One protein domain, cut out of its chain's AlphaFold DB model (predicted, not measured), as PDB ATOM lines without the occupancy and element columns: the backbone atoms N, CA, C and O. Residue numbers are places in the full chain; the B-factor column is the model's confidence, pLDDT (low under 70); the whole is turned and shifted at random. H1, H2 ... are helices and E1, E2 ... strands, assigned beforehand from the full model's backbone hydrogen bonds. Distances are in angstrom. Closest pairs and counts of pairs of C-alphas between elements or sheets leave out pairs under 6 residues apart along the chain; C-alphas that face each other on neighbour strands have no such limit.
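What this domain is: This is residues 281 to 354 and 515 to 573 of the 791 residues of the protein "CIC11C00000002554" of [Candida] intermedia (UniProt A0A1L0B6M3). A strongly twisted sheet of seven strands makes the body, with H2 covering part of one face; beyond its E2 edge, H1, E3 and E1 form a smaller group at one end, and E1 turns sharply into E2. The printed part has 133 residues, with two named helices and nine named strands in the order E1 E2 H1 E3 E4 E5 E6 E7 E8 H2 E9. The mixed sheet runs E2 E4 E9 E5 E6 E7 E8, and the class is mixed, helices and strands. The whole is compact, with a radius of gyration of the C-alphas of 15.2 A and spans of 48 by 36 by 23 A.

Where its parts are: E1, residues 284 to 288, begins with C-alpha 284 at (-60.655, 8.146, 18.205). E2 is residues 290 to 293, H1 residues 302 to 311 and 13.5 A long, E3 residues 321 to 325, and E4 residues 329 to 334 and 16.6 A long. After the cut come E5, residues 516 to 523 and 20.0 A long, E6, residues 527 to 531, E7, residues 536 to 539, and E8, residues 544 to 547. H2, residues 548 to 560, is 18.2 A long and begins with C-alpha 548 at (-37.834, -20.575, 26.997). E9, residues 566 to 572, is 20.0 A long and ends with C-alpha 572 at (-38.526, -2.613, 25.220).

How they stand to each other: E2, an edge strand, is parallel to E4, with N 291 and O 331 2.9 A apart. E4 and E9 are antiparallel, with N 332 and O 568 2.9 A apart. E9 and E5 are antiparallel, with N 519 and O 569 2.8 A apart; E5 bends by 52 degrees at residue 519. E5 E6 E7 E8 form a meander, each strand the antiparallel neighbour of the one before, in three hairpins: N 523 and O 527 are 2.8 A apart, N 538 and O 530 2.8 A, and N 546 and O 537 2.9 A. H2 and the sheet make two layers, a helix on one face of a sheet. H2's height over the sheet is 9.7 A; it lies over E5 and E6, slantwise to the strands at 51 degrees to E5 on the local plane. The closest C-alphas of H2 and E7 are those of Phe 548 and Thr 536, 6.8 A apart. H1 only grazes the sheet, with residues 302 to 309; its closest C-alpha pair with E3 is Phe 310 and Ile 321, 5.2 A. E1 and E3 pair with no named strand, but are near each other, with 10 pairs of C-alphas within 10 A. E1 runs on into E2 across a break of 1 residue, at 99 degrees. In H1 and H2 every O i to N i+4 pair is within hydrogen-bond range.

The domain as a whole: The two farthest C-alphas, those of Glu 281 and Glu 542, are 48.2 A apart. Residues 355 to 514 are not printed, and C-alphas 354 and 515 are 8.6 A apart across this cut. Residues 335 to 354 hold no named element; of them, 350 to 351 pair antiparallel with residues 516 to 517 of E5. Of the links that are printed whole, E2 to H1 and H1 to E3 are short and the others are tight. Mean pLDDT of the printed part is 94.5, and no printed residue is under 70.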
ATOM      1  N   GLU A 281     -60.282   5.549  11.114       96.44
ATOM      2  CA  GLU A 281     -61.659   5.529  10.599       96.44
ATOM      3  C   GLU A 281     -62.602   6.339  11.506       96.44
ATOM      4  O   GLU A 281     -63.380   7.165  11.026       96.44
ATOM      5  N   GLU A 282     -62.484   6.169  12.824       96.81
ATOM      6  CA  GLU A 282     -63.363   6.815  13.807       96.81
ATOM      7  C   GLU A 282     -62.816   8.160  14.316       96.81
ATOM      8  O   GLU A 282     -63.558   8.948  14.901       96.81
ATOM      9  N   ASN A 283     -61.536   8.452  14.060       96.62
ATOM     10  CA  ASN A 283     -60.773   9.575  14.623       96.62
ATOM     11  C   ASN A 283     -60.755   9.570  16.166       96.62
ATOM     12  O   ASN A 283     -60.774  10.622  16.810       96.62
ATOM     13  N   ILE A 284     -60.716   8.373  16.756       97.56
ATOM     14  CA  ILE A 284     -60.655   8.146  18.205       97.56
ATOM     15  C   ILE A 284     -59.244   7.694  18.572       97.56
ATOM     16  O   ILE A 284     -58.653   6.874  17.876       97.56
ATOM     17  N   SER A 285     -58.717   8.190  19.690       97.31
ATOM     18  CA  SER A 285     -57.500   7.664  20.306       97.31
ATOM     19  C   SER A 285     -57.802   7.220  21.733       97.31
ATOM     20  O   SER A 285     -58.557   7.896  22.437       97.31
ATOM     21  N   LYS A 286     -57.262   6.064  22.129       97.75
ATOM     22  CA  LYS A 286     -57.506   5.418  23.422       97.75
ATOM     23  C   LYS A 286     -56.170   5.075  24.088       97.75
ATOM     24  O   LYS A 286     -55.284   4.506  23.449       97.75
ATOM     25  N   GLU A 287     -56.058   5.422  25.367       97.62
ATOM     26  CA  GLU A 287     -54.998   4.955  26.268       97.62
ATOM     27  C   GLU A 287     -55.157   3.426  26.448       97.62
ATOM     28  O   GLU A 287     -56.258   2.941  26.725       97.62
ATOM     29  N   LEU A 288     -54.089   2.658  26.220       97.69
ATOM     30  CA  LEU A 288     -54.065   1.192  26.266       97.69
ATOM     31  C   LEU A 288     -52.912   0.724  27.161       97.69
ATOM     32  O   LEU A 288     -51.743   0.857  26.809       97.69
ATOM     33  N   THR A 289     -53.255   0.162  28.314       97.75
ATOM     34  CA  THR A 289     -52.322  -0.316  29.347       97.75
ATOM     35  C   THR A 289     -52.117  -1.829  29.279       97.75
ATOM     36  O   THR A 289     -50.990  -2.321  29.318       97.75
ATOM     37  N   VAL A 290     -53.218  -2.563  29.128       97.69
ATOM     38  CA  VAL A 290     -53.276  -4.011  28.925       97.69
ATOM     39  C   VAL A 290     -54.139  -4.271  27.696       97.69
ATOM     40  O   VAL A 290     -55.201  -3.665  27.551       97.69
ATOM     41  N   LEU A 291     -53.677  -5.136  26.790       97.81
ATOM     42  CA  LEU A 291     -54.486  -5.624  25.677       97.81
ATOM     43  C   LEU A 291     -55.062  -6.996  26.026       97.81
ATOM     44  O   LEU A 291     -54.369  -8.013  25.963       97.81
ATOM     45  N   GLU A 292     -56.336  -6.991  26.387       96.81
ATOM     46  CA  GLU A 292     -57.164  -8.182  26.557       96.81
ATOM     47  C   GLU A 292     -57.366  -8.882  25.202       96.81
ATOM     48  O   GLU A 292     -57.529  -8.242  24.159       96.81
ATOM     49  N   ILE A 293     -57.275 -10.212  25.215       96.81
ATOM     50  CA  ILE A 293     -57.368 -11.087  24.047       96.81
ATOM     51  C   ILE A 293     -58.368 -12.198  24.368       96.81
ATOM     52  O   ILE A 293     -58.048 -13.168  25.065       96.81
ATOM     53  N   ASP A 294     -59.564 -12.047  23.811       95.00
ATOM     54  CA  ASP A 294     -60.680 -12.982  23.936       95.00
ATOM     55  C   ASP A 294     -60.385 -14.354  23.304       95.00
ATOM     56  O   ASP A 294     -59.504 -14.510  22.448       95.00
ATOM     57  N   SER A 295     -61.144 -15.378  23.704       93.06
ATOM     58  CA  SER A 295     -60.938 -16.764  23.251       93.06
ATOM     59  C   SER A 295     -61.154 -16.964  21.738       93.06
ATOM     60  O   SER A 295     -60.516 -17.833  21.132       93.06
ATOM     61  N   ASP A 296     -62.015 -16.146  21.124       92.19
ATOM     62  CA  ASP A 296     -62.483 -16.243  19.737       92.19
ATOM     63  C   ASP A 296     -61.599 -15.462  18.745       92.19
ATOM     64  O   ASP A 296     -61.383 -15.890  17.597       92.19
ATOM     65  N   THR A 297     -61.040 -14.333  19.190       93.38
ATOM     66  CA  THR A 297     -60.044 -13.540  18.461       93.38
ATOM     67  C   THR A 297     -58.668 -14.201  18.497       93.38
ATOM     68  O   THR A 297     -57.924 -14.095  17.514       93.38
ATOM     69  N   ARG A 298     -58.358 -14.961  19.561       94.56
ATOM     70  CA  ARG A 298     -57.093 -15.693  19.724       94.56
ATOM     71  C   ARG A 298     -56.756 -16.560  18.507       94.56
ATOM     72  O   ARG A 298     -57.588 -17.285  17.950       94.56
ATOM     73  N   ARG A 299     -55.493 -16.512  18.093       93.75
ATOM     74  CA  ARG A 299     -54.900 -17.389  17.074       93.75
ATOM     75  C   ARG A 299     -53.710 -18.135  17.676       93.75
ATOM     76  O   ARG A 299     -53.380 -17.948  18.841       93.75
ATOM     77  N   ASN A 300     -53.061 -18.973  16.872       93.75
ATOM     78  CA  ASN A 300     -51.967 -19.836  17.322       93.75
ATOM     79  C   ASN A 300     -50.755 -19.074  17.884       93.75
ATOM     80  O   ASN A 300     -49.961 -19.689  18.568       93.75
ATOM     81  N   ASN A 301     -50.584 -17.779  17.605       94.62
ATOM     82  CA  ASN A 301     -49.515 -16.950  18.172       94.62
ATOM     83  C   ASN A 301     -49.944 -15.480  18.258       94.62
ATOM     84  O   ASN A 301     -51.029 -15.100  17.789       94.62
ATOM     85  N   LEU A 302     -49.087 -14.646  18.857       95.56
ATOM     86  CA  LEU A 302     -49.406 -13.248  19.120       95.56
ATOM     87  C   LEU A 302     -49.581 -12.440  17.826       95.56
ATOM     88  O   LEU A 302     -50.614 -11.793  17.687       95.56
ATOM     89  N   TYR A 303     -48.669 -12.523  16.848       94.50
ATOM     90  CA  TYR A 303     -48.836 -11.788  15.579       94.50
ATOM     91  C   TYR A 303     -50.114 -12.159  14.839       94.50
ATOM     92  O   TYR A 303     -50.819 -11.275  14.370       94.50
ATOM     93  N   ASN A 304     -50.459 -13.445  14.745       93.31
ATOM     94  CA  ASN A 304     -51.698 -13.854  14.083       93.31
ATOM     95  C   ASN A 304     -52.942 -13.300  14.799       93.31
ATOM     96  O   ASN A 304     -53.929 -12.970  14.144       93.31
ATOM     97  N   THR A 305     -52.875 -13.159  16.123       95.56
ATOM     98  CA  THR A 305     -53.939 -12.565  16.942       95.56
ATOM     99  C   THR A 305     -54.010 -11.047  16.746       95.56
ATOM    100  O   THR A 305     -55.068 -10.511  16.424       95.56
ATOM    101  N   LEU A 306     -52.878 -10.342  16.836       96.38
ATOM    102  CA  LEU A 306     -52.800  -8.895  16.622       96.38
ATOM    103  C   LEU A 306     -53.138  -8.500  15.173       96.38
ATOM    104  O   LEU A 306     -53.803  -7.493  14.960       96.38
ATOM    105  N   ASN A 307     -52.783  -9.318  14.178       94.56
ATOM    106  CA  ASN A 307     -53.192  -9.136  12.781       94.56
ATOM    107  C   ASN A 307     -54.722  -9.193  12.620       94.56
ATOM    108  O   ASN A 307     -55.283  -8.396  11.870       94.56
ATOM    109  N   GLU A 308     -55.405 -10.107  13.320       94.44
ATOM    110  CA  GLU A 308     -56.874 -10.175  13.337       94.44
ATOM    111  C   GLU A 308     -57.474  -8.923  14.003       94.44
ATOM    112  O   GLU A 308     -58.371  -8.307  13.430       94.44
ATOM    113  N   LEU A 309     -56.935  -8.505  15.155       95.94
ATOM    114  CA  LEU A 309     -57.429  -7.354  15.926       95.94
ATOM    115  C   LEU A 309     -57.208  -6.001  15.219       95.94
ATOM    116  O   LEU A 309     -58.139  -5.204  15.114       95.94
ATOM    117  N   PHE A 310     -55.998  -5.733  14.717       96.44
ATOM    118  CA  PHE A 310     -55.633  -4.438  14.124       96.44
ATOM    119  C   PHE A 310     -56.014  -4.327  12.641       96.44
ATOM    120  O   PHE A 310     -56.457  -3.268  12.196       96.44
ATOM    121  N   TRP A 311     -55.839  -5.396  11.853       95.50
ATOM    122  CA  TRP A 311     -55.940  -5.334  10.385       95.50
ATOM    123  C   TRP A 311     -57.033  -6.222   9.777       95.50
ATOM    124  O   TRP A 311     -57.357  -6.047   8.596       95.50
ATOM    125  N   GLN A 312     -57.625  -7.120  10.570       94.44
ATOM    126  CA  GLN A 312     -58.578  -8.157  10.157       94.44
ATOM    127  C   GLN A 312     -58.030  -9.130   9.095       94.44
ATOM    128  O   GLN A 312     -57.054  -8.868   8.379       94.44
ATOM    129  N   ARG A 313     -58.683 -10.292   8.950       89.25
ATOM    130  CA  ARG A 313     -58.356 -11.271   7.894       89.25
ATOM    131  C   ARG A 313     -58.249 -10.621   6.514       89.25
ATOM    132  O   ARG A 313     -59.152  -9.925   6.059       89.25
ATOM    133  N   GLY A 314     -57.144 -10.899   5.823       88.12
ATOM    134  CA  GLY A 314     -56.881 -10.377   4.481       88.12
ATOM    135  C   GLY A 314     -56.409  -8.919   4.437       88.12
ATOM    136  O   GLY A 314     -56.307  -8.371   3.335       88.12
ATOM    137  N   PHE A 315     -56.080  -8.310   5.587       93.50
ATOM    138  CA  PHE A 315     -55.576  -6.934   5.695       93.50
ATOM    139  C   PHE A 315     -56.579  -5.915   5.130       93.50
ATOM    140  O   PHE A 315     -56.245  -5.073   4.291       93.50
ATOM    141  N   VAL A 316     -57.845  -6.055   5.536       94.88
ATOM    142  CA  VAL A 316     -58.954  -5.173   5.129       94.88
ATOM    143  C   VAL A 316     -58.891  -3.838   5.876       94.88
ATOM    144  O   VAL A 316     -59.191  -2.799   5.292       94.88
ATOM    145  N   LYS A 317     -58.444  -3.866   7.137       96.00
ATOM    146  CA  LYS A 317     -58.273  -2.706   8.023       96.00
ATOM    147  C   LYS A 317     -56.812  -2.265   8.192       96.00
ATOM    148  O   LYS A 317     -56.475  -1.614   9.177       96.00
ATOM    149  N   LEU A 318     -55.932  -2.602   7.244       96.12
ATOM    150  CA  LEU A 318     -54.537  -2.143   7.271       96.12
ATOM    151  C   LEU A 318     -54.481  -0.609   7.402       96.12
ATOM    152  O   LEU A 318     -55.181   0.090   6.671       96.12
ATOM    153  N   GLY A 319     -53.708  -0.113   8.372       95.12
ATOM    154  CA  GLY A 319     -53.579   1.320   8.677       95.12
ATOM    155  C   GLY A 319     -54.773   1.971   9.396       95.12
ATOM    156  O   GLY A 319     -54.663   3.115   9.834       95.12
ATOM    157  N   GLN A 320     -55.912   1.281   9.555       97.56
ATOM    158  CA  GLN A 320     -57.099   1.865  10.198       97.56
ATOM    159  C   GLN A 320     -56.985   1.909  11.720       97.56
ATOM    160  O   GLN A 320     -57.350   2.916  12.317       97.56
ATOM    161  N   ILE A 321     -56.502   0.829  12.336       97.81
ATOM    162  CA  ILE A 321     -56.185   0.762  13.765       97.81
ATOM    163  C   ILE A 321     -54.669   0.635  13.866       97.81
ATOM    164  O   ILE A 321     -54.074  -0.203  13.181       97.81
ATOM    165  N   LYS A 322     -54.044   1.480  14.687       97.50
ATOM    166  CA  LYS A 322     -52.583   1.534  14.814       97.50
ATOM    167  C   LYS A 322     -52.117   2.090  16.158       97.50
ATOM    168  O   LYS A 322     -52.807   2.900  16.778       97.50
ATOM    169  N   TYR A 323     -50.920   1.703  16.587       98.25
ATOM    170  CA  TYR A 323     -50.204   2.401  17.650       98.25
ATOM    171  C   TYR A 323     -49.712   3.753  17.140       98.25
ATOM    172  O   TYR A 323     -48.992   3.843  16.145       98.25
ATOM    173  N   LYS A 324     -50.076   4.799  17.875       97.69
ATOM    174  CA  LYS A 324     -49.493   6.139  17.780       97.69
ATOM    175  C   LYS A 324     -48.250   6.268  18.655       97.69
ATOM    176  O   LYS A 324     -47.323   6.991  18.313       97.69
ATOM    177  N   GLN A 325     -48.256   5.572  19.789       97.69
ATOM    178  CA  GLN A 325     -47.133   5.447  20.706       97.69
ATOM    179  C   GLN A 325     -47.202   4.063  21.355       97.69
ATOM    180  O   GLN A 325     -48.255   3.674  21.865       97.69
ATOM    181  N   VAL A 326     -46.093   3.330  21.345       97.94
ATOM    182  CA  VAL A 326     -45.939   2.087  22.113       97.94
ATOM    183  C   VAL A 326     -45.249   2.438  23.430       97.94
ATOM    184  O   VAL A 326     -44.295   3.218  23.441       97.94
ATOM    185  N   ALA A 327     -45.757   1.924  24.546       97.94
ATOM    186  CA  ALA A 327     -45.129   2.111  25.848       97.94
ATOM    187  C   ALA A 327     -43.911   1.189  26.020       97.94
ATOM    188  O   ALA A 327     -43.948   0.069  25.517       97.94
ATOM    189  N   PRO A 328     -42.882   1.585  26.796       98.06
ATOM    190  CA  PRO A 328     -41.736   0.733  27.123       98.06
ATOM    191  C   PRO A 328     -42.090  -0.641  27.711       98.06
ATOM    192  O   PRO A 328     -41.282  -1.560  27.601       98.06
ATOM    193  N   VAL A 329     -43.262  -0.800  28.334       98.19
ATOM    194  CA  VAL A 329     -43.841  -2.094  28.718       98.19
ATOM    195  C   VAL A 329     -45.164  -2.287  27.985       98.19
ATOM    196  O   VAL A 329     -46.039  -1.425  28.052       98.19
ATOM    197  N   VAL A 330     -45.342  -3.443  27.346       98.44
ATOM    198  CA  VAL A 330     -46.604  -3.843  26.710       98.44
ATOM    199  C   VAL A 330     -47.074  -5.155  27.325       98.44
ATOM    200  O   VAL A 330     -46.302  -6.106  27.444       98.44
ATOM    201  N   THR A 331     -48.347  -5.203  27.714       98.44
ATOM    202  CA  THR A 331     -48.942  -6.363  28.385       98.44
ATOM    203  C   THR A 331     -50.109  -6.904  27.579       98.44
ATOM    204  O   THR A 331     -51.002  -6.150  27.192       98.44
ATOM    205  N   TYR A 332     -50.102  -8.214  27.343       98.31
ATOM    206  CA  TYR A 332     -51.157  -8.941  26.640       98.31
ATOM    207  C   TYR A 332     -51.782  -9.959  27.586       98.31
ATOM    208  O   TYR A 332     -51.058 -10.698  28.251       98.31
ATOM    209  N   GLN A 333     -53.107 -10.022  27.633       97.38
ATOM    210  CA  GLN A 333     -53.830 -10.871  28.573       97.38
ATOM    211  C   GLN A 333     -54.745 -11.829  27.815       97.38
ATOM    212  O   GLN A 333     -55.734 -11.421  27.217       97.38
ATOM    213  N   LEU A 334     -54.381 -13.110  27.803       96.62
ATOM    214  CA  LEU A 334     -55.131 -14.170  27.139       96.62
ATOM    215  C   LEU A 334     -56.270 -14.610  28.067       96.62
ATOM    216  O   LEU A 334     -56.023 -15.312  29.052       96.62
ATOM    217  N   ILE A 335     -57.499 -14.193  27.758       94.62
ATOM    218  CA  ILE A 335     -58.698 -14.509  28.544       94.62
ATOM    219  C   ILE A 335     -59.193 -15.902  28.159       94.62
ATOM    220  O   ILE A 335     -59.451 -16.183  26.984       94.62
ATOM    221  N   GLY A 336     -59.273 -16.793  29.144       89.25
ATOM    222  CA  GLY A 336     -59.683 -18.182  28.974       89.25
ATOM    223  C   GLY A 336     -61.172 -18.397  29.233       89.25
ATOM    224  O   GLY A 336     -61.615 -18.291  30.368       89.25
ATOM    225  N   GLU A 337     -61.932 -18.775  28.203       87.06
ATOM    226  CA  GLU A 337     -63.310 -19.249  28.369       87.06
ATOM    227  C   GLU A 337     -63.348 -20.777  28.504       87.06
ATOM    228  O   GLU A 337     -62.893 -21.506  27.620       87.06
ATOM    229  N   SER A 338     -63.970 -21.278  29.573       78.00
ATOM    230  CA  SER A 338     -64.083 -22.716  29.867       78.00
ATOM    231  C   SER A 338     -64.878 -23.525  28.831       78.00
ATOM    232  O   SER A 338     -64.733 -24.744  28.752       78.00
ATOM    233  N   THR A 339     -65.721 -22.868  28.031       82.81
ATOM    234  CA  THR A 339     -66.610 -23.506  27.048       82.81
ATOM    235  C   THR A 339     -65.957 -23.729  25.684       82.81
ATOM    236  O   THR A 339     -66.395 -24.604  24.932       82.81
ATOM    237  N   ASN A 340     -64.916 -22.960  25.354       78.56
ATOM    238  CA  ASN A 340     -64.340 -22.893  24.016       78.56
ATOM    239  C   ASN A 340     -62.934 -23.508  23.996       78.56
ATOM    240  O   ASN A 340     -61.980 -22.970  24.554       78.56
ATOM    241  N   TYR A 341     -62.782 -24.634  23.293       77.38
ATOM    242  CA  TYR A 341     -61.475 -25.258  23.074       77.38
ATOM    243  C   TYR A 341     -60.629 -24.395  22.124       77.38
ATOM    244  O   TYR A 341     -60.697 -24.532  20.898       77.38
ATOM    245  N   SER A 342     -59.828 -23.494  22.690       83.94
ATOM    246  CA  SER A 342     -58.809 -22.753  21.949       83.94
ATOM    247  C   SER A 342     -57.677 -23.684  21.492       83.94
ATOM    248  O   SER A 342     -57.313 -24.651  22.165       83.94
ATOM    249  N   GLY A 343     -57.072 -23.369  20.344       90.75
ATOM    250  CA  GLY A 343     -55.813 -23.996  19.940       90.75
ATOM    251  C   GLY A 343     -54.672 -23.670  20.919       90.75
ATOM    252  O   GLY A 343     -54.764 -22.682  21.654       90.75
ATOM    253  N   PRO A 344     -53.590 -24.473  20.935       95.19
ATOM    254  CA  PRO A 344     -52.391 -24.132  21.694       95.19
ATOM    255  C   PRO A 344     -51.817 -22.795  21.209       95.19
ATOM    256  O   PRO A 344     -51.769 -22.537  20.003       95.19
ATOM    257  N   PHE A 345     -51.380 -21.961  22.150       96.31
ATOM    258  CA  PHE A 345     -50.743 -20.679  21.866       96.31
ATOM    259  C   PHE A 345     -49.214 -20.810  21.888       96.31
ATOM    260  O   PHE A 345     -48.607 -21.058  22.928       96.31
ATOM    261  N   GLU A 346     -48.595 -20.629  20.727       96.06
ATOM    262  CA  GLU A 346     -47.157 -20.521  20.511       96.06
ATOM    263  C   GLU A 346     -46.677 -19.167  21.060       96.06
ATOM    264  O   GLU A 346     -46.810 -18.113  20.427       96.06
ATOM    265  N   LEU A 347     -46.131 -19.197  22.277       96.81
ATOM    266  CA  LEU A 347     -45.457 -18.058  22.892       96.81
ATOM    267  C   LEU A 347     -44.256 -17.614  22.042       96.81
ATOM    268  O   LEU A 347     -43.576 -18.446  21.439       96.81
ATOM    269  N   GLN A 348     -43.969 -16.312  22.025       96.25
ATOM    270  CA  GLN A 348     -42.843 -15.721  21.299       96.25
ATOM    271  C   GLN A 348     -41.953 -14.958  22.281       96.25
ATOM    272  O   GLN A 348     -42.457 -14.259  23.151       96.25
ATOM    273  N   GLU A 349     -40.635 -15.104  22.170       96.25
ATOM    274  CA  GLU A 349     -39.708 -14.506  23.139       96.25
ATOM    275  C   GLU A 349     -39.458 -13.010  22.876       96.25
ATOM    276  O   GLU A 349     -39.387 -12.211  23.809       96.25
ATOM    277  N   THR A 350     -39.378 -12.626  21.598       96.19
ATOM    278  CA  THR A 350     -39.278 -11.234  21.142       96.19
ATOM    279  C   THR A 350     -40.450 -10.909  20.219       96.19
ATOM    280  O   THR A 350     -40.811 -11.707  19.352       96.19
ATOM    281  N   VAL A 351     -41.019  -9.715  20.382       96.38
ATOM    282  CA  VAL A 351     -42.116  -9.173  19.568       96.38
ATOM    283  C   VAL A 351     -41.802  -7.736  19.135       96.38
ATOM    284  O   VAL A 351     -40.926  -7.082  19.692       96.38
ATOM    285  N   TYR A 352     -42.516  -7.229  18.131       97.12
ATOM    286  CA  TYR A 352     -42.315  -5.901  17.536       97.12
ATOM    287  C   TYR A 352     -43.669  -5.176  17.418       97.12
ATOM    288  O   TYR A 352     -44.250  -5.157  16.329       97.12
ATOM    289  N   PRO A 353     -44.220  -4.601  18.506       97.12
ATOM    290  CA  PRO A 353     -45.555  -3.986  18.499       97.12
ATOM    291  C   PRO A 353     -45.655  -2.780  17.552       97.12
ATOM    292  O   PRO A 353     -46.713  -2.513  16.984       97.12
ATOM    293  N   GLU A 354     -44.535  -2.097  17.305       96.75
ATOM    294  CA  GLU A 354     -44.428  -0.985  16.352       96.75
ATOM    295  C   GLU A 354     -44.712  -1.379  14.896       96.75
ATOM    296  O   GLU A 354     -44.913  -0.495  14.061       96.75
ATOM    297  N   PRO A 515     -37.389  -3.914  19.196       96.75
ATOM    298  CA  PRO A 515     -37.724  -5.221  19.751       96.75
ATOM    299  C   PRO A 515     -38.177  -5.110  21.208       96.75
ATOM    300  O   PRO A 515     -37.582  -4.392  22.017       96.75
ATOM    301  N   TYR A 516     -39.199  -5.888  21.544       97.69
ATOM    302  CA  TYR A 516     -39.744  -6.050  22.884       97.69
ATOM    303  C   TYR A 516     -39.527  -7.485  23.346       97.69
ATOM    304  O   TYR A 516     -39.985  -8.428  22.706       97.69
ATOM    305  N   ASP A 517     -38.831  -7.638  24.463       97.81
ATOM    306  CA  ASP A 517     -38.450  -8.915  25.050       97.81
ATOM    307  C   ASP A 517     -39.437  -9.337  26.134       97.81
ATOM    308  O   ASP A 517     -39.842  -8.526  26.970       97.81
ATOM    309  N   LEU A 518     -39.814 -10.613  26.141       98.12
ATOM    310  CA  LEU A 518     -40.670 -11.190  27.170       98.12
ATOM    311  C   LEU A 518     -39.969 -11.081  28.533       98.12
ATOM    312  O   LEU A 518     -38.961 -11.740  28.770       98.12
ATOM    313  N   LEU A 519     -40.490 -10.246  29.432       97.94
ATOM    314  CA  LEU A 519     -39.974 -10.061  30.793       97.94
ATOM    315  C   LEU A 519     -40.488 -11.145  31.744       97.94
ATOM    316  O   LEU A 519     -39.827 -11.481  32.730       97.94
ATOM    317  N   GLY A 520     -41.679 -11.672  31.473       97.94
ATOM    318  CA  GLY A 520     -42.288 -12.713  32.283       97.94
ATOM    319  C   GLY A 520     -43.693 -13.093  31.837       97.94
ATOM    320  O   GLY A 520     -44.320 -12.420  31.014       97.94
ATOM    321  N   VAL A 521     -44.173 -14.187  32.414       98.00
ATOM    322  CA  VAL A 521     -45.491 -14.774  32.155       98.00
ATOM    323  C   VAL A 521     -46.153 -15.068  33.495       98.00
ATOM    324  O   VAL A 521     -45.520 -15.669  34.361       98.00
ATOM    325  N   ILE A 522     -47.410 -14.665  33.666       97.12
ATOM    326  CA  ILE A 522     -48.231 -14.976  34.845       97.12
ATOM    327  C   ILE A 522     -49.329 -15.951  34.408       97.12
ATOM    328  O   ILE A 522     -50.105 -15.628  33.510       97.12
ATOM    329  N   CYS A 523     -49.382 -17.125  35.034       95.00
ATOM    330  CA  CYS A 523     -50.301 -18.226  34.741       95.00
ATOM    331  C   CYS A 523     -51.211 -18.476  35.957       95.00
ATOM    332  O   CYS A 523     -50.999 -19.416  36.728       95.00
ATOM    333  N   GLY A 524     -52.216 -17.615  36.144       87.75
ATOM    334  CA  GLY A 524     -53.014 -17.564  37.376       87.75
ATOM    335  C   GLY A 524     -52.219 -17.075  38.599       87.75
ATOM    336  O   GLY A 524     -51.167 -16.452  38.463       87.75
ATOM    337  N   ASP A 525     -52.730 -17.359  39.800       80.38
ATOM    338  CA  ASP A 525     -52.241 -16.761  41.055       80.38
ATOM    339  C   ASP A 525     -50.817 -17.167  41.460       80.38
ATOM    340  O   ASP A 525     -50.044 -16.335  41.941       80.38
ATOM    341  N   ASP A 526     -50.483 -18.450  41.294       81.44
ATOM    342  CA  ASP A 526     -49.318 -19.070  41.944       81.44
ATOM    343  C   ASP A 526     -48.150 -19.372  40.999       81.44
ATOM    344  O   ASP A 526     -47.008 -19.461  41.451       81.44
ATOM    345  N   HIS A 527     -48.408 -19.508  39.697       92.62
ATOM    346  CA  HIS A 527     -47.408 -19.932  38.719       92.62
ATOM    347  C   HIS A 527     -46.995 -18.741  37.862       92.62
ATOM    348  O   HIS A 527     -47.804 -18.180  37.123       92.62
ATOM    349  N   TYR A 528     -45.730 -18.339  37.951       96.62
ATOM    350  CA  TYR A 528     -45.202 -17.269  37.115       96.62
ATOM    351  C   TYR A 528     -43.711 -17.426  36.838       96.62
ATOM    352  O   TYR A 528     -42.934 -17.951  37.643       96.62
ATOM    353  N   TYR A 529     -43.333 -16.927  35.669       97.75
ATOM    354  CA  TYR A 529     -41.996 -16.973  35.107       97.75
ATOM    355  C   TYR A 529     -41.444 -15.560  35.065       97.75
ATOM    356  O   TYR A 529     -42.125 -14.641  34.606       97.75
ATOM    357  N   VAL A 530     -40.206 -15.381  35.515       97.62
ATOM    358  CA  VAL A 530     -39.526 -14.084  35.480       97.62
ATOM    359  C   VAL A 530     -38.197 -14.230  34.759       97.62
ATOM    360  O   VAL A 530     -37.365 -15.044  35.159       97.62
ATOM    361  N   ARG A 531     -37.976 -13.433  33.715       97.00
ATOM    362  CA  ARG A 531     -36.697 -13.387  33.003       97.00
ATOM    363  C   ARG A 531     -35.594 -12.901  33.939       97.00
ATOM    364  O   ARG A 531     -35.790 -11.945  34.694       97.00
ATOM    365  N   GLN A 532     -34.445 -13.568  33.905       94.69
ATOM    366  CA  GLN A 532     -33.301 -13.229  34.755       94.69
ATOM    367  C   GLN A 532     -32.114 -12.713  33.943       94.69
ATOM    368  O   GLN A 532     -31.519 -11.695  34.295       94.69
ATOM    369  N   ASP A 533     -31.762 -13.445  32.893       91.75
ATOM    370  CA  ASP A 533     -30.710 -13.104  31.941       91.75
ATOM    371  C   ASP A 533     -31.329 -13.112  30.526       91.75
ATOM    372  O   ASP A 533     -32.551 -13.037  30.386       91.75
ATOM    373  N   LEU A 534     -30.526 -13.149  29.457       88.56
ATOM    374  CA  LEU A 534     -31.081 -13.181  28.098       88.56
ATOM    375  C   LEU A 534     -31.884 -14.466  27.864       88.56
ATOM    376  O   LEU A 534     -33.080 -14.375  27.631       88.56
ATOM    377  N   ASP A 535     -31.279 -15.638  28.017       91.50
ATOM    378  CA  ASP A 535     -31.887 -16.880  27.516       91.50
ATOM    379  C   ASP A 535     -32.536 -17.739  28.625       91.50
ATOM    380  O   ASP A 535     -32.978 -18.852  28.365       91.50
ATOM    381  N   THR A 536     -32.575 -17.252  29.876       96.19
ATOM    382  CA  THR A 536     -33.032 -18.032  31.041       96.19
ATOM    383  C   THR A 536     -34.086 -17.317  31.879       96.19
ATOM    384  O   THR A 536     -33.993 -16.120  32.196       96.19
ATOM    385  N   TYR A 537     -35.075 -18.100  32.302       97.62
ATOM    386  CA  TYR A 537     -36.174 -17.658  33.146       97.62
ATOM    387  C   TYR A 537     -36.156 -18.408  34.474       97.62
ATOM    388  O   TYR A 537     -35.650 -19.521  34.598       97.62
ATOM    389  N   LEU A 538     -36.729 -17.775  35.487       96.81
ATOM    390  CA  LEU A 538     -36.940 -18.346  36.801       96.81
ATOM    391  C   LEU A 538     -38.422 -18.671  36.964       96.81
ATOM    392  O   LEU A 538     -39.252 -17.760  36.994       96.81
ATOM    393  N   ARG A 539     -38.736 -19.959  37.104       96.62
ATOM    394  CA  ARG A 539     -40.059 -20.437  37.507       96.62
ATOM    395  C   ARG A 539     -40.184 -20.284  39.025       96.62
ATOM    396  O   ARG A 539     -39.430 -20.895  39.785       96.62
ATOM    397  N   MET A 540     -41.046 -19.378  39.480       92.38
ATOM    398  CA  MET A 540     -40.960 -18.809  40.836       92.38
ATOM    399  C   MET A 540     -41.579 -19.672  41.943       92.38
ATOM    400  O   MET A 540     -41.129 -19.603  43.092       92.38
ATOM    401  N   ASP A 541     -42.558 -20.504  41.595       89.44
ATOM    402  CA  ASP A 541     -43.177 -21.522  42.448       89.44
ATOM    403  C   ASP A 541     -42.163 -22.609  42.844       89.44
ATOM    404  O   ASP A 541     -41.924 -22.846  44.033       89.44
ATOM    405  N   GLU A 542     -41.488 -23.201  41.857       92.56
ATOM    406  CA  GLU A 542     -40.463 -24.236  42.062       92.56
ATOM    407  C   GLU A 542     -39.077 -23.668  42.417       92.56
ATOM    408  O   GLU A 542     -38.249 -24.362  43.015       92.56
ATOM    409  N   ARG A 543     -38.826 -22.391  42.094       91.56
ATOM    410  CA  ARG A 543     -37.525 -21.695  42.201       91.56
ATOM    411  C   ARG A 543     -36.438 -22.329  41.327       91.56
ATOM    412  O   ARG A 543     -35.252 -22.300  41.671       91.56
ATOM    413  N   THR A 544     -36.862 -22.901  40.207       95.12
ATOM    414  CA  THR A 544     -36.046 -23.577  39.198       95.12
ATOM    415  C   THR A 544     -35.741 -22.623  38.046       95.12
ATOM    416  O   THR A 544     -36.565 -21.792  37.668       95.12
ATOM    417  N   LEU A 545     -34.526 -22.716  37.500       96.12
ATOM    418  CA  LEU A 545     -34.240 -22.105  36.204       96.12
ATOM    419  C   LEU A 545     -34.830 -23.004  35.120       96.12
ATOM    420  O   LEU A 545     -34.639 -24.219  35.184       96.12
ATOM    421  N   VAL A 546     -35.525 -22.390  34.171       97.50
ATOM    422  CA  VAL A 546     -36.156 -23.036  33.018       97.50
ATOM    423  C   VAL A 546     -35.765 -22.289  31.746       97.50
ATOM    424  O   VAL A 546     -35.532 -21.070  31.778       97.50
ATOM    425  N   ASP A 547     -35.687 -23.026  30.644       97.31
ATOM    426  CA  ASP A 547     -35.398 -22.460  29.328       97.31
ATOM    427  C   ASP A 547     -36.713 -21.974  28.677       97.31
ATOM    428  O   ASP A 547     -37.813 -22.270  29.157       97.31
ATOM    429  N   PHE A 548     -36.637 -21.173  27.610       97.06
ATOM    430  CA  PHE A 548     -37.834 -20.575  26.997       97.06
ATOM    431  C   PHE A 548     -38.810 -21.630  26.442       97.06
ATOM    432  O   PHE A 548     -40.030 -21.457  26.519       97.06
ATOM    433  N   GLU A 549     -38.283 -22.741  25.929       97.44
ATOM    434  CA  GLU A 549     -39.045 -23.867  25.393       97.44
ATOM    435  C   GLU A 549     -39.983 -24.497  26.436       97.44
ATOM    436  O   GLU A 549     -41.120 -24.831  26.098       97.44
ATOM    437  N   ASP A 550     -39.559 -24.605  27.700       97.06
ATOM    438  CA  ASP A 550     -40.392 -25.147  28.783       97.06
ATOM    439  C   ASP A 550     -41.618 -24.246  29.021       97.06
ATOM    440  O   ASP A 550     -42.758 -24.713  29.070       97.06
ATOM    441  N   ILE A 551     -41.403 -22.926  29.058       97.31
ATOM    442  CA  ILE A 551     -42.466 -21.917  29.217       97.31
ATOM    443  C   ILE A 551     -43.425 -21.955  28.026       97.31
ATOM    444  O   ILE A 551     -44.640 -21.829  28.196       97.31
ATOM    445  N   GLN A 552     -42.898 -22.128  26.811       97.00
ATOM    446  CA  GLN A 552     -43.711 -22.241  25.603       97.00
ATOM    447  C   GLN A 552     -44.597 -23.496  25.648       97.00
ATOM    448  O   GLN A 552     -45.776 -23.410  25.296       97.00
ATOM    449  N   VAL A 553     -44.076 -24.634  26.123       96.81
ATOM    450  CA  VAL A 553     -44.856 -25.866  26.337       96.81
ATOM    451  C   VAL A 553     -45.940 -25.656  27.395       96.81
ATOM    452  O   VAL A 553     -47.097 -26.017  27.152       96.81
ATOM    453  N   ASP A 554     -45.609 -25.028  28.523       96.25
ATOM    454  CA  ASP A 554     -46.565 -24.774  29.603       96.25
ATOM    455  C   ASP A 554     -47.678 -23.807  29.172       96.25
ATOM    456  O   ASP A 554     -48.858 -24.111  29.356       96.25
ATOM    457  N   VAL A 555     -47.351 -22.692  28.508       96.12
ATOM    458  CA  VAL A 555     -48.348 -21.753  27.959       96.12
ATOM    459  C   VAL A 555     -49.219 -22.423  26.891       96.12
ATOM    460  O   VAL A 555     -50.447 -22.285  26.924       96.12
ATOM    461  N   ALA A 556     -48.635 -23.203  25.978       96.00
ATOM    462  CA  ALA A 556     -49.389 -23.937  24.961       96.00
ATOM    463  C   ALA A 556     -50.344 -24.977  25.579       96.00
ATOM    464  O   ALA A 556     -51.460 -25.170  25.088       96.00
ATOM    465  N   HIS A 557     -49.940 -25.630  26.670       94.44
ATOM    466  CA  HIS A 557     -50.765 -26.590  27.402       94.44
ATOM    467  C   HIS A 557     -51.869 -25.913  28.234       94.44
ATOM    468  O   HIS A 557     -53.009 -26.385  28.217       94.44
ATOM    469  N   LEU A 558     -51.572 -24.797  28.908       93.12
ATOM    470  CA  LEU A 558     -52.545 -24.025  29.688       93.12
ATOM    471  C   LEU A 558     -53.612 -23.384  28.786       93.12
ATOM    472  O   LEU A 558     -54.803 -23.540  29.048       93.12
ATOM    473  N   THR A 559     -53.213 -22.752  27.676       92.69
ATOM    474  CA  THR A 559     -54.164 -22.175  26.703       92.69
ATOM    475  C   THR A 559     -55.055 -23.224  26.047       92.69
ATOM    476  O   THR A 559     -56.242 -22.966  25.847       92.69
ATOM    477  N   ARG A 560     -54.524 -24.424  25.777       91.56
ATOM    478  CA  ARG A 560     -55.274 -25.565  25.223       91.56
ATOM    479  C   ARG A 560     -56.364 -26.100  26.162       91.56
ATOM    480  O   ARG A 560     -57.313 -26.719  25.689       91.56
ATOM    481  N   ARG A 561     -56.239 -25.893  27.478       88.19
ATOM    482  CA  ARG A 561     -57.290 -26.238  28.453       88.19
ATOM    483  C   ARG A 561     -58.419 -25.205  28.505       88.19
ATOM    484  O   ARG A 561     -59.460 -25.508  29.070       88.19
ATOM    485  N   GLY A 562     -58.222 -24.009  27.948       80.81
ATOM    486  CA  GLY A 562     -59.216 -22.929  27.918       80.81
ATOM    487  C   GLY A 562     -59.481 -22.241  29.263       80.81
ATOM    488  O   GLY A 562     -59.943 -21.114  29.267       80.81
ATOM    489  N   SER A 563     -59.135 -22.861  30.394       79.81
ATOM    490  CA  SER A 563     -59.526 -22.439  31.749       79.81
ATOM    491  C   SER A 563     -58.608 -21.427  32.443       79.81
ATOM    492  O   SER A 563     -58.886 -21.052  33.577       79.81
ATOM    493  N   HIS A 564     -57.477 -21.046  31.843       87.56
ATOM    494  CA  HIS A 564     -56.453 -20.250  32.524       87.56
ATOM    495  C   HIS A 564     -56.260 -18.881  31.881       87.56
ATOM    496  O   HIS A 564     -55.959 -18.780  30.692       87.56
ATOM    497  N   LEU A 565     -56.353 -17.850  32.717       93.31
ATOM    498  CA  LEU A 565     -55.902 -16.500  32.425       93.31
ATOM    499  C   LEU A 565     -54.368 -16.476  32.354       93.31
ATOM    500  O   LEU A 565     -53.692 -16.878  33.307       93.31
ATOM    501  N   ILE A 566     -53.818 -16.004  31.233       96.44
ATOM    502  CA  ILE A 566     -52.364 -15.897  31.042       96.44
ATOM    503  C   ILE A 566     -51.998 -14.463  30.680       96.44
ATOM    504  O   ILE A 566     -52.438 -13.947  29.654       96.44
ATOM    505  N   THR A 567     -51.155 -13.835  31.493       97.56
ATOM    506  CA  THR A 567     -50.653 -12.476  31.245       97.56
ATOM    507  C   THR A 567     -49.209 -12.533  30.762       97.56
ATOM    508  O   THR A 567     -48.332 -13.029  31.469       97.56
ATOM    509  N   LEU A 568     -48.962 -12.016  29.561       98.12
ATOM    510  CA  LEU A 568     -47.648 -11.909  28.932       98.12
ATOM    511  C   LEU A 568     -47.145 -10.470  29.079       98.12
ATOM    512  O   LEU A 568     -47.783  -9.546  28.570       98.12
ATOM    513  N   VAL A 569     -46.010 -10.276  29.747       98.31
ATOM    514  CA  VAL A 569     -45.427  -8.945  29.980       98.31
ATOM    515  C   VAL A 569     -44.157  -8.806  29.148       98.31
ATOM    516  O   VAL A 569     -43.180  -9.515  29.393       98.31
ATOM    517  N   TYR A 570     -44.152  -7.881  28.190       98.50
ATOM    518  CA  TYR A 570     -43.002  -7.583  27.334       98.50
ATOM    519  C   TYR A 570     -42.424  -6.200  27.645       98.50
ATOM    520  O   TYR A 570     -43.161  -5.269  27.967       98.50
ATOM    521  N   GLY A 571     -41.108  -6.053  27.513       97.94
ATOM    522  CA  GLY A 571     -40.378  -4.810  27.749       97.94
ATOM    523  C   GLY A 571     -39.462  -4.456  26.585       97.94
ATOM    524  O   GLY A 571     -38.783  -5.318  26.035       97.94
ATOM    525  N   GLN A 572     -39.426  -3.179  26.222       97.06
ATOM    526  CA  GLN A 572     -38.526  -2.613  25.220       97.06
ATOM    527  C   GLN A 572     -37.062  -2.993  25.502       97.06
ATOM    528  O   GLN A 572     -36.528  -2.676  26.565       97.06
ATOM    529  N   ARG A 573     -36.384  -3.625  24.537       95.69
ATOM    530  CA  ARG A 573     -34.990  -4.064  24.688       95.69
ATOM    531  C   ARG A 573     -34.054  -2.875  24.932       95.69
ATOM    532  O   ARG A 573     -33.869  -2.011  24.071       95.69
TER     533      ARG A 573